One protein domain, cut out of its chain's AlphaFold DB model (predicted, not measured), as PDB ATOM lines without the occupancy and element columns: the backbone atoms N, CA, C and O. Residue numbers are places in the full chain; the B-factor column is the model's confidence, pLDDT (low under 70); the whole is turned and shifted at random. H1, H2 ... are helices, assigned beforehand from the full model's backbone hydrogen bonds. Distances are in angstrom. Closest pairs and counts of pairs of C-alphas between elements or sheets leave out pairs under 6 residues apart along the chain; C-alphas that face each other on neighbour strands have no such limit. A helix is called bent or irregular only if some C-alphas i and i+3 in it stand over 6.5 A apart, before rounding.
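Overview. This is residues 14 to 68 of the 472 residues of an uncharacterized protein of Alphaproteobacteria bacterium (UniProt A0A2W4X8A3). The printed part makes an open, three-sided frame of helices with few contacts between them: H2 and the longest helix, H3, form a helical hairpin, H4 turns off at a corner at the far end of H3, and the short H1 lies near both H3 and H4. Residues 22 to 27, of which 25 to 27 belong to H2, stand free. The 55 printed residues hold four named helices, H1, H2, H3 and H4 in that order, and no named strand; the class is all helix. The whole is only just compact, close to loose, with a radius of gyration of the C-alphas of 12.0 A, and elongated, spanning 35 by 21 by 14 A.

Along the chain. H1 is residues 18 to 22, from C-alpha 18 at (-40.243, -41.901, -35.307), 6.0 A long. H2 is residues 25 to 34, 14.4 A. H3 is residues 36 to 52, 24.7 A, from C-alpha 36 at (-35.834, -49.179, -51.911). H4 is residues 54 to 68, 20.1 A, ending at C-alpha 68 at (-39.572, -32.728, -31.427); it is neither bent nor irregular, but only just: C-alphas 65 and 68 are 6.2 A apart.

Arrangement. H1 and H2 meet only through their link. H1 and H3 are near each other, with 7 pairs of C-alphas within 10 A, and so are H1 and H4, with 9. H2 and H3 form a hairpin and touch, H3 with residues 38 to 39 alone; their closest C-alphas, of Arg 32 and Tyr 39, are 5.2 A apart. They run opposite ways at a shallow tilt of 34 degrees, only just short of steep. H3, with residues 50 to 51 alone, and H4, with residues 56 to 57 alone, only just touch, with 3 pairs within 8 A, and only at the corner by their link; the closest C-alphas, of Val 51 and Tyr 57, are 5.4 A apart. Their lines are only just about perpendicular, at 71 degrees. H2 and H4 are apart. In H1, H2, H3 and H4 every O i to N i+4 pair is within hydrogen-bond range.

Size, cuts and confidence. The two C-alphas farthest apart, of Lys 34 and Ser 66, are 35.4 A apart. The printed part has no cut, and its three links between helices are tight. The mean pLDDT of the printed part is 85.6, and no printed residue is under 70.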
ATOM      1  N   ARG A  14     -43.921 -39.884 -40.616       86.38
ATOM      2  CA  ARG A  14     -42.660 -40.574 -40.285       86.38
ATOM      3  C   ARG A  14     -41.985 -39.942 -39.081       86.38
ATOM      4  O   ARG A  14     -41.480 -40.664 -38.227       86.38
ATOM      5  N   LYS A  15     -42.007 -38.610 -38.989       85.19
ATOM      6  CA  LYS A  15     -41.525 -37.894 -37.798       85.19
ATOM      7  C   LYS A  15     -42.426 -38.149 -36.597       85.19
ATOM      8  O   LYS A  15     -41.927 -38.406 -35.511       85.19
ATOM      9  N   CYS A  16     -43.741 -38.145 -36.805       87.50
ATOM     10  CA  CYS A  16     -44.705 -38.405 -35.739       87.50
ATOM     11  C   CYS A  16     -44.510 -39.788 -35.093       87.50
ATOM     12  O   CYS A  16     -44.539 -39.902 -33.870       87.50
ATOM     13  N   PHE A  17     -44.284 -40.821 -35.907       90.69
ATOM     14  CA  PHE A  17     -44.079 -42.204 -35.470       90.69
ATOM     15  C   PHE A  17     -42.597 -42.599 -35.391       90.69
ATOM     16  O   PHE A  17     -42.257 -43.779 -35.464       90.69
ATOM     17  N   ALA A  18     -41.681 -41.633 -35.260       87.00
ATOM     18  CA  ALA A  18     -40.243 -41.901 -35.307       87.00
ATOM     19  C   ALA A  18     -39.773 -42.879 -34.219       87.00
ATOM     20  O   ALA A  18     -38.781 -43.575 -34.421       87.00
ATOM     21  N   VAL A  19     -40.466 -42.942 -33.078       86.81
ATOM     22  CA  VAL A  19     -40.173 -43.903 -32.007       86.81
ATOM     23  C   VAL A  19     -40.644 -45.303 -32.403       86.81
ATOM     24  O   VAL A  19     -39.859 -46.240 -32.351       86.81
ATOM     25  N   GLU A  20     -41.877 -45.429 -32.891       88.31
ATOM     26  CA  GLU A  20     -42.482 -46.707 -33.300       88.31
ATOM     27  C   GLU A  20     -41.742 -47.332 -34.488       88.31
ATOM     28  O   GLU A  20     -41.615 -48.548 -34.588       88.31
ATOM     29  N   LEU A  21     -41.235 -46.494 -35.394       85.56
ATOM     30  CA  LEU A  21     -40.437 -46.935 -36.534       85.56
ATOM     31  C   LEU A  21     -38.998 -47.298 -36.136       85.56
ATOM     32  O   LEU A  21     -38.370 -48.111 -36.814       85.56
ATOM     33  N   ARG A  22     -38.467 -46.721 -35.048       81.31
ATOM     34  CA  ARG A  22     -37.101 -46.985 -34.569       81.31
ATOM     35  C   ARG A  22     -36.962 -48.382 -33.972       81.31
ATOM     36  O   ARG A  22     -35.900 -48.975 -34.123       81.31
ATOM     37  N   ASP A  23     -38.015 -48.932 -33.380       70.00
ATOM     38  CA  ASP A  23     -37.992 -50.280 -32.791       70.00
ATOM     39  C   ASP A  23     -37.828 -51.399 -33.843       70.00
ATOM     40  O   ASP A  23     -37.493 -52.533 -33.511       70.00
ATOM     41  N   LEU A  24     -38.008 -51.077 -35.127       70.62
ATOM     42  CA  LEU A  24     -37.915 -52.006 -36.259       70.62
ATOM     43  C   LEU A  24     -36.762 -51.656 -37.221       70.62
ATOM     44  O   LEU A  24     -36.695 -52.177 -38.339       70.62
ATOM     45  N   ASN A  25     -35.851 -50.768 -36.800       71.44
ATOM     46  CA  ASN A  25     -34.828 -50.174 -37.667       71.44
ATOM     47  C   ASN A  25     -33.933 -51.211 -38.353       71.44
ATOM     48  O   ASN A  25     -33.608 -51.044 -39.525       71.44
ATOM     49  N   ASP A  26     -33.558 -52.285 -37.655       72.25
ATOM     50  CA  ASP A  26     -32.626 -53.287 -38.186       72.25
ATOM     51  C   ASP A  26     -33.239 -54.101 -39.336       72.25
ATOM     52  O   ASP A  26     -32.567 -54.396 -40.326       72.25
ATOM     53  N   ILE A  27     -34.540 -54.401 -39.256       76.69
ATOM     54  CA  ILE A  27     -35.291 -55.109 -40.305       76.69
ATOM     55  C   ILE A  27     -35.471 -54.188 -41.515       76.69
ATOM     56  O   ILE A  27     -35.196 -54.559 -42.659       76.69
ATOM     57  N   TYR A  28     -35.884 -52.951 -41.259       79.62
ATOM     58  CA  TYR A  28     -36.133 -51.964 -42.299       79.62
ATOM     59  C   TYR A  28     -34.857 -51.497 -43.011       79.62
ATOM     60  O   TYR A  28     -34.895 -51.228 -44.214       79.62
ATOM     61  N   ALA A  29     -33.714 -51.465 -42.321       78.00
ATOM     62  CA  ALA A  29     -32.418 -51.161 -42.920       78.00
ATOM     63  C   ALA A  29     -31.999 -52.219 -43.954       78.00
ATOM     64  O   ALA A  29     -31.508 -51.860 -45.024       78.00
ATOM     65  N   GLN A  30     -32.241 -53.506 -43.683       79.06
ATOM     66  CA  GLN A  30     -31.925 -54.582 -44.629       79.06
ATOM     67  C   GLN A  30     -32.808 -54.539 -45.882       79.06
ATOM     68  O   GLN A  30     -32.298 -54.711 -46.991       79.06
ATOM     69  N   ILE A  31     -34.109 -54.272 -45.722       81.19
ATOM     70  CA  ILE A  31     -35.048 -54.140 -46.848       81.19
ATOM     71  C   ILE A  31     -34.662 -52.935 -47.709       81.19
ATOM     72  O   ILE A  31     -34.549 -53.062 -48.920       81.19
ATOM     73  N   ARG A  32     -34.339 -51.793 -47.090       84.00
ATOM     74  CA  ARG A  32     -33.916 -50.576 -47.800       84.00
ATOM     75  C   ARG A  32     -32.656 -50.770 -48.650       84.00
ATOM     76  O   ARG A  32     -32.542 -50.143 -49.699       84.00
ATOM     77  N   ILE A  33     -31.705 -51.589 -48.189       83.50
ATOM     78  CA  ILE A  33     -30.471 -51.898 -48.934       83.50
ATOM     79  C   ILE A  33     -30.764 -52.814 -50.131       83.50
ATOM     80  O   ILE A  33     -30.131 -52.660 -51.173       83.50
ATOM     81  N   LYS A  34     -31.701 -53.761 -49.991       85.25
ATOM     82  CA  LYS A  34     -32.043 -54.735 -51.041       85.25
ATOM     83  C   LYS A  34     -33.007 -54.184 -52.093       85.25
ATOM     84  O   LYS A  34     -32.762 -54.381 -53.278       85.25
ATOM     85  N   ASP A  35     -34.073 -53.509 -51.668       87.62
ATOM     86  CA  ASP A  35     -35.097 -52.923 -52.535       87.62
ATOM     87  C   ASP A  35     -35.692 -51.642 -51.897       87.62
ATOM     88  O   ASP A  35     -36.531 -51.699 -50.989       87.62
ATOM     89  N   PRO A  36     -35.292 -50.452 -52.383       85.50
ATOM     90  CA  PRO A  36     -35.834 -49.179 -51.911       85.50
ATOM     91  C   PRO A  36     -37.341 -48.998 -52.156       85.50
ATOM     92  O   PRO A  36     -38.003 -48.286 -51.400       85.50
ATOM     93  N   HIS A  37     -37.899 -49.612 -53.202       85.44
ATOM     94  CA  HIS A  37     -39.309 -49.464 -53.567       85.44
ATOM     95  C   HIS A  37     -40.212 -50.333 -52.682       85.44
ATOM     96  O   HIS A  37     -41.313 -49.914 -52.307       85.44
ATOM     97  N   GLU A  38     -39.736 -51.525 -52.319       84.94
ATOM     98  CA  GLU A  38     -40.374 -52.397 -51.331       84.94
ATOM     99  C   GLU A  38     -40.356 -51.762 -49.935       84.94
ATOM    100  O   GLU A  38     -41.388 -51.728 -49.262       84.94
ATOM    101  N   TYR A  39     -39.230 -51.159 -49.536       84.88
ATOM    102  CA  TYR A  39     -39.116 -50.415 -48.277       84.88
ATOM    103  C   TYR A  39     -40.201 -49.337 -48.134       84.88
ATOM    104  O   TYR A  39     -40.903 -49.282 -47.123       84.88
ATOM    105  N   GLU A  40     -40.387 -48.505 -49.161       83.75
ATOM    106  CA  GLU A  40     -41.384 -47.432 -49.146       83.75
ATOM    107  C   GLU A  40     -42.822 -47.974 -49.033       83.75
ATOM    108  O   GLU A  40     -43.644 -47.400 -48.312       83.75
ATOM    109  N   ARG A  41     -43.122 -49.120 -49.666       85.81
ATOM    110  CA  ARG A  41     -44.424 -49.801 -49.545       85.81
ATOM    111  C   ARG A  41     -44.671 -50.346 -48.141       85.81
ATOM    112  O   ARG A  41     -45.760 -50.158 -47.602       85.81
ATOM    113  N   VAL A  42     -43.669 -50.994 -47.546       86.94
ATOM    114  CA  VAL A  42     -43.765 -51.563 -46.196       86.94
ATOM    115  C   VAL A  42     -43.945 -50.455 -45.156       86.94
ATOM    116  O   VAL A  42     -44.841 -50.543 -44.319       86.94
ATOM    117  N   ILE A  43     -43.178 -49.364 -45.255       86.81
ATOM    118  CA  ILE A  43     -43.325 -48.203 -44.365       86.81
ATOM    119  C   ILE A  43     -44.705 -47.554 -44.519       86.81
ATOM    120  O   ILE A  43     -45.327 -47.215 -43.515       86.81
ATOM    121  N   ALA A  44     -45.214 -47.396 -45.744       86.25
ATOM    122  CA  ALA A  44     -46.552 -46.846 -45.965       86.25
ATOM    123  C   ALA A  44     -47.654 -47.724 -45.341       86.25
ATOM    124  O   ALA A  44     -48.569 -47.194 -44.706       86.25
ATOM    125  N   SER A  45     -47.543 -49.052 -45.462       88.81
ATOM    126  CA  SER A  45     -48.461 -49.994 -44.810       88.81
ATOM    127  C   SER A  45     -48.392 -49.880 -43.287       88.81
ATOM    128  O   SER A  45     -49.422 -49.727 -42.635       88.81
ATOM    129  N   GLN A  46     -47.183 -49.857 -42.720       88.12
ATOM    130  CA  GLN A  46     -46.988 -49.755 -41.275       88.12
ATOM    131  C   GLN A  46     -47.544 -48.444 -40.713       88.12
ATOM    132  O   GLN A  46     -48.214 -48.435 -39.683       88.12
ATOM    133  N   LEU A  47     -47.295 -47.322 -41.393       89.00
ATOM    134  CA  LEU A  47     -47.856 -46.028 -41.015       89.00
ATOM    135  C   LEU A  47     -49.389 -46.054 -41.051       89.00
ATOM    136  O   LEU A  47     -50.021 -45.514 -40.148       89.00
ATOM    137  N   SER A  48     -49.991 -46.708 -42.049       89.06
ATOM    138  CA  SER A  48     -51.446 -46.889 -42.112       89.06
ATOM    139  C   SER A  48     -51.977 -47.660 -40.898       89.06
ATOM    140  O   SER A  48     -53.000 -47.275 -40.329       89.06
ATOM    141  N   ASP A  49     -51.289 -48.715 -40.464       91.25
ATOM    142  CA  ASP A  49     -51.700 -49.501 -39.296       91.25
ATOM    143  C   ASP A  49     -51.529 -48.723 -37.983       91.25
ATOM    144  O   ASP A  49     -52.432 -48.714 -37.144       91.25
ATOM    145  N   LEU A  50     -50.432 -47.976 -37.838       90.56
ATOM    146  CA  LEU A  50     -50.190 -47.114 -36.678       90.56
ATOM    147  C   LEU A  50     -51.211 -45.972 -36.561       90.56
ATOM    148  O   LEU A  50     -51.581 -45.587 -35.455       90.56
ATOM    149  N   VAL A  51     -51.699 -45.442 -37.686       90.12
ATOM    150  CA  VAL A  51     -52.769 -44.430 -37.704       90.12
ATOM    151  C   VAL A  51     -54.125 -45.029 -37.313       90.12
ATOM    152  O   VAL A  51     -54.952 -44.336 -36.716       90.12
ATOM    153  N   ARG A  52     -54.378 -46.309 -37.621       92.19
ATOM    154  CA  ARG A  52     -55.631 -46.992 -37.249       92.19
ATOM    155  C   ARG A  52     -55.759 -47.190 -35.741       92.19
ATOM    156  O   ARG A  52     -56.871 -47.092 -35.216       92.19
ATOM    157  N   ASP A  53     -54.651 -47.415 -35.036       92.62
ATOM    158  CA  ASP A  53     -54.645 -47.410 -33.574       92.62
ATOM    159  C   ASP A  53     -54.690 -45.969 -33.044       92.62
ATOM    160  O   ASP A  53     -53.680 -45.278 -32.898       92.62
ATOM    161  N   LYS A  54     -55.899 -45.511 -32.704       89.44
ATOM    162  CA  LYS A  54     -56.145 -44.149 -32.211       89.44
ATOM    163  C   LYS A  54     -55.336 -43.799 -30.961       89.44
ATOM    164  O   LYS A  54     -54.997 -42.629 -30.776       89.44
ATOM    165  N   ARG A  55     -55.042 -44.771 -30.091       89.69
ATOM    166  CA  ARG A  55     -54.301 -44.528 -28.846       89.69
ATOM    167  C   ARG A  55     -52.820 -44.333 -29.145       89.69
ATOM    168  O   ARG A  55     -52.224 -43.371 -28.657       89.69
ATOM    169  N   VAL A  56     -52.243 -45.204 -29.970       90.19
ATOM    170  CA  VAL A  56     -50.853 -45.069 -30.436       90.19
ATOM    171  C   VAL A  56     -50.688 -43.776 -31.226       90.19
ATOM    172  O   VAL A  56     -49.749 -43.019 -30.975       90.19
ATOM    173  N   TYR A  57     -51.645 -43.454 -32.095       91.00
ATOM    174  CA  TYR A  57     -51.611 -42.229 -32.874       91.00
ATOM    175  C   TYR A  57     -51.662 -40.970 -31.998       91.00
ATOM    176  O   TYR A  57     -50.817 -40.088 -32.144       91.00
ATOM    177  N   ALA A  58     -52.571 -40.902 -31.018       88.69
ATOM    178  CA  ALA A  58     -52.648 -39.770 -30.090       88.69
ATOM    179  C   ALA A  58     -51.341 -39.569 -29.298       88.69
ATOM    180  O   ALA A  58     -50.875 -38.440 -29.137       88.69
ATOM    181  N   ARG A  59     -50.704 -40.660 -28.854       90.88
ATOM    182  CA  ARG A  59     -49.395 -40.621 -28.175       90.88
ATOM    183  C   ARG A  59     -48.261 -40.167 -29.074       90.88
ATOM    184  O   ARG A  59     -47.351 -39.479 -28.612       90.88
ATOM    185  N   ALA A  60     -48.252 -40.625 -30.320       90.44
ATOM    186  CA  ALA A  60     -47.272 -40.231 -31.321       90.44
ATOM    187  C   ALA A  60     -47.380 -38.730 -31.608       90.44
ATOM    188  O   ALA A  60     -46.384 -38.021 -31.489       90.44
ATOM    189  N   ILE A  61     -48.600 -38.225 -31.825       89.44
ATOM    190  CA  ILE A  61     -48.853 -36.790 -31.993       89.44
ATOM    191  C   ILE A  61     -48.371 -36.019 -30.762       89.44
ATOM    192  O   ILE A  61     -47.613 -35.063 -30.902       89.44
ATOM    193  N   ALA A  62     -48.766 -36.441 -29.557       90.31
ATOM    194  CA  ALA A  62     -48.400 -35.742 -28.328       90.31
ATOM    195  C   ALA A  62     -46.882 -35.672 -28.116       90.31
ATOM    196  O   ALA A  62     -46.350 -34.603 -27.822       90.31
ATOM    197  N   ARG A  63     -46.165 -36.785 -28.322       89.75
ATOM    198  CA  ARG A  63     -44.697 -36.809 -28.227       89.75
ATOM    199  C   ARG A  63     -44.036 -35.964 -29.305       89.75
ATOM    200  O   ARG A  63     -43.073 -35.277 -28.997       89.75
ATOM    201  N   HIS A  64     -44.538 -35.990 -30.534       88.75
ATOM    202  CA  HIS A  64     -43.972 -35.188 -31.613       88.75
ATOM    203  C   HIS A  64     -44.158 -33.684 -31.360       88.75
ATOM    204  O   HIS A  64     -43.221 -32.903 -31.518       88.75
ATOM    205  N   VAL A  65     -45.347 -33.276 -30.909       87.75
ATOM    206  CA  VAL A  65     -45.652 -31.880 -30.562       87.75
ATOM    207  C   VAL A  65     -44.810 -31.421 -29.367       87.75
ATOM    208  O   VAL A  65     -44.127 -30.407 -29.458       87.75
ATOM    209  N   SER A  66     -44.794 -32.180 -28.270       85.69
ATOM    210  CA  SER A  66     -44.122 -31.752 -27.035       85.69
ATOM    211  C   SER A  66     -42.636 -32.073 -26.940       85.69
ATOM    212  O   SER A  66     -41.935 -31.439 -26.157       85.69
ATOM    213  N   GLY A  67     -42.143 -33.023 -27.728       83.38
ATOM    214  CA  GLY A  67     -40.728 -33.361 -27.838       83.38
ATOM    215  C   GLY A  67     -40.079 -32.642 -29.013       83.38
ATOM    216  O   GLY A  67     -39.399 -31.637 -28.825       83.38
ATOM    217  N   ASP A  68     -40.304 -33.152 -30.225       81.19
ATOM    218  CA  ASP A  68     -39.572 -32.728 -31.427       81.19
ATOM    219  C   ASP A  68     -39.835 -31.268 -31.811       81.19
ATOM    220  O   ASP A  68     -38.920 -30.570 -32.247       81.19
TER     221      ASP A  68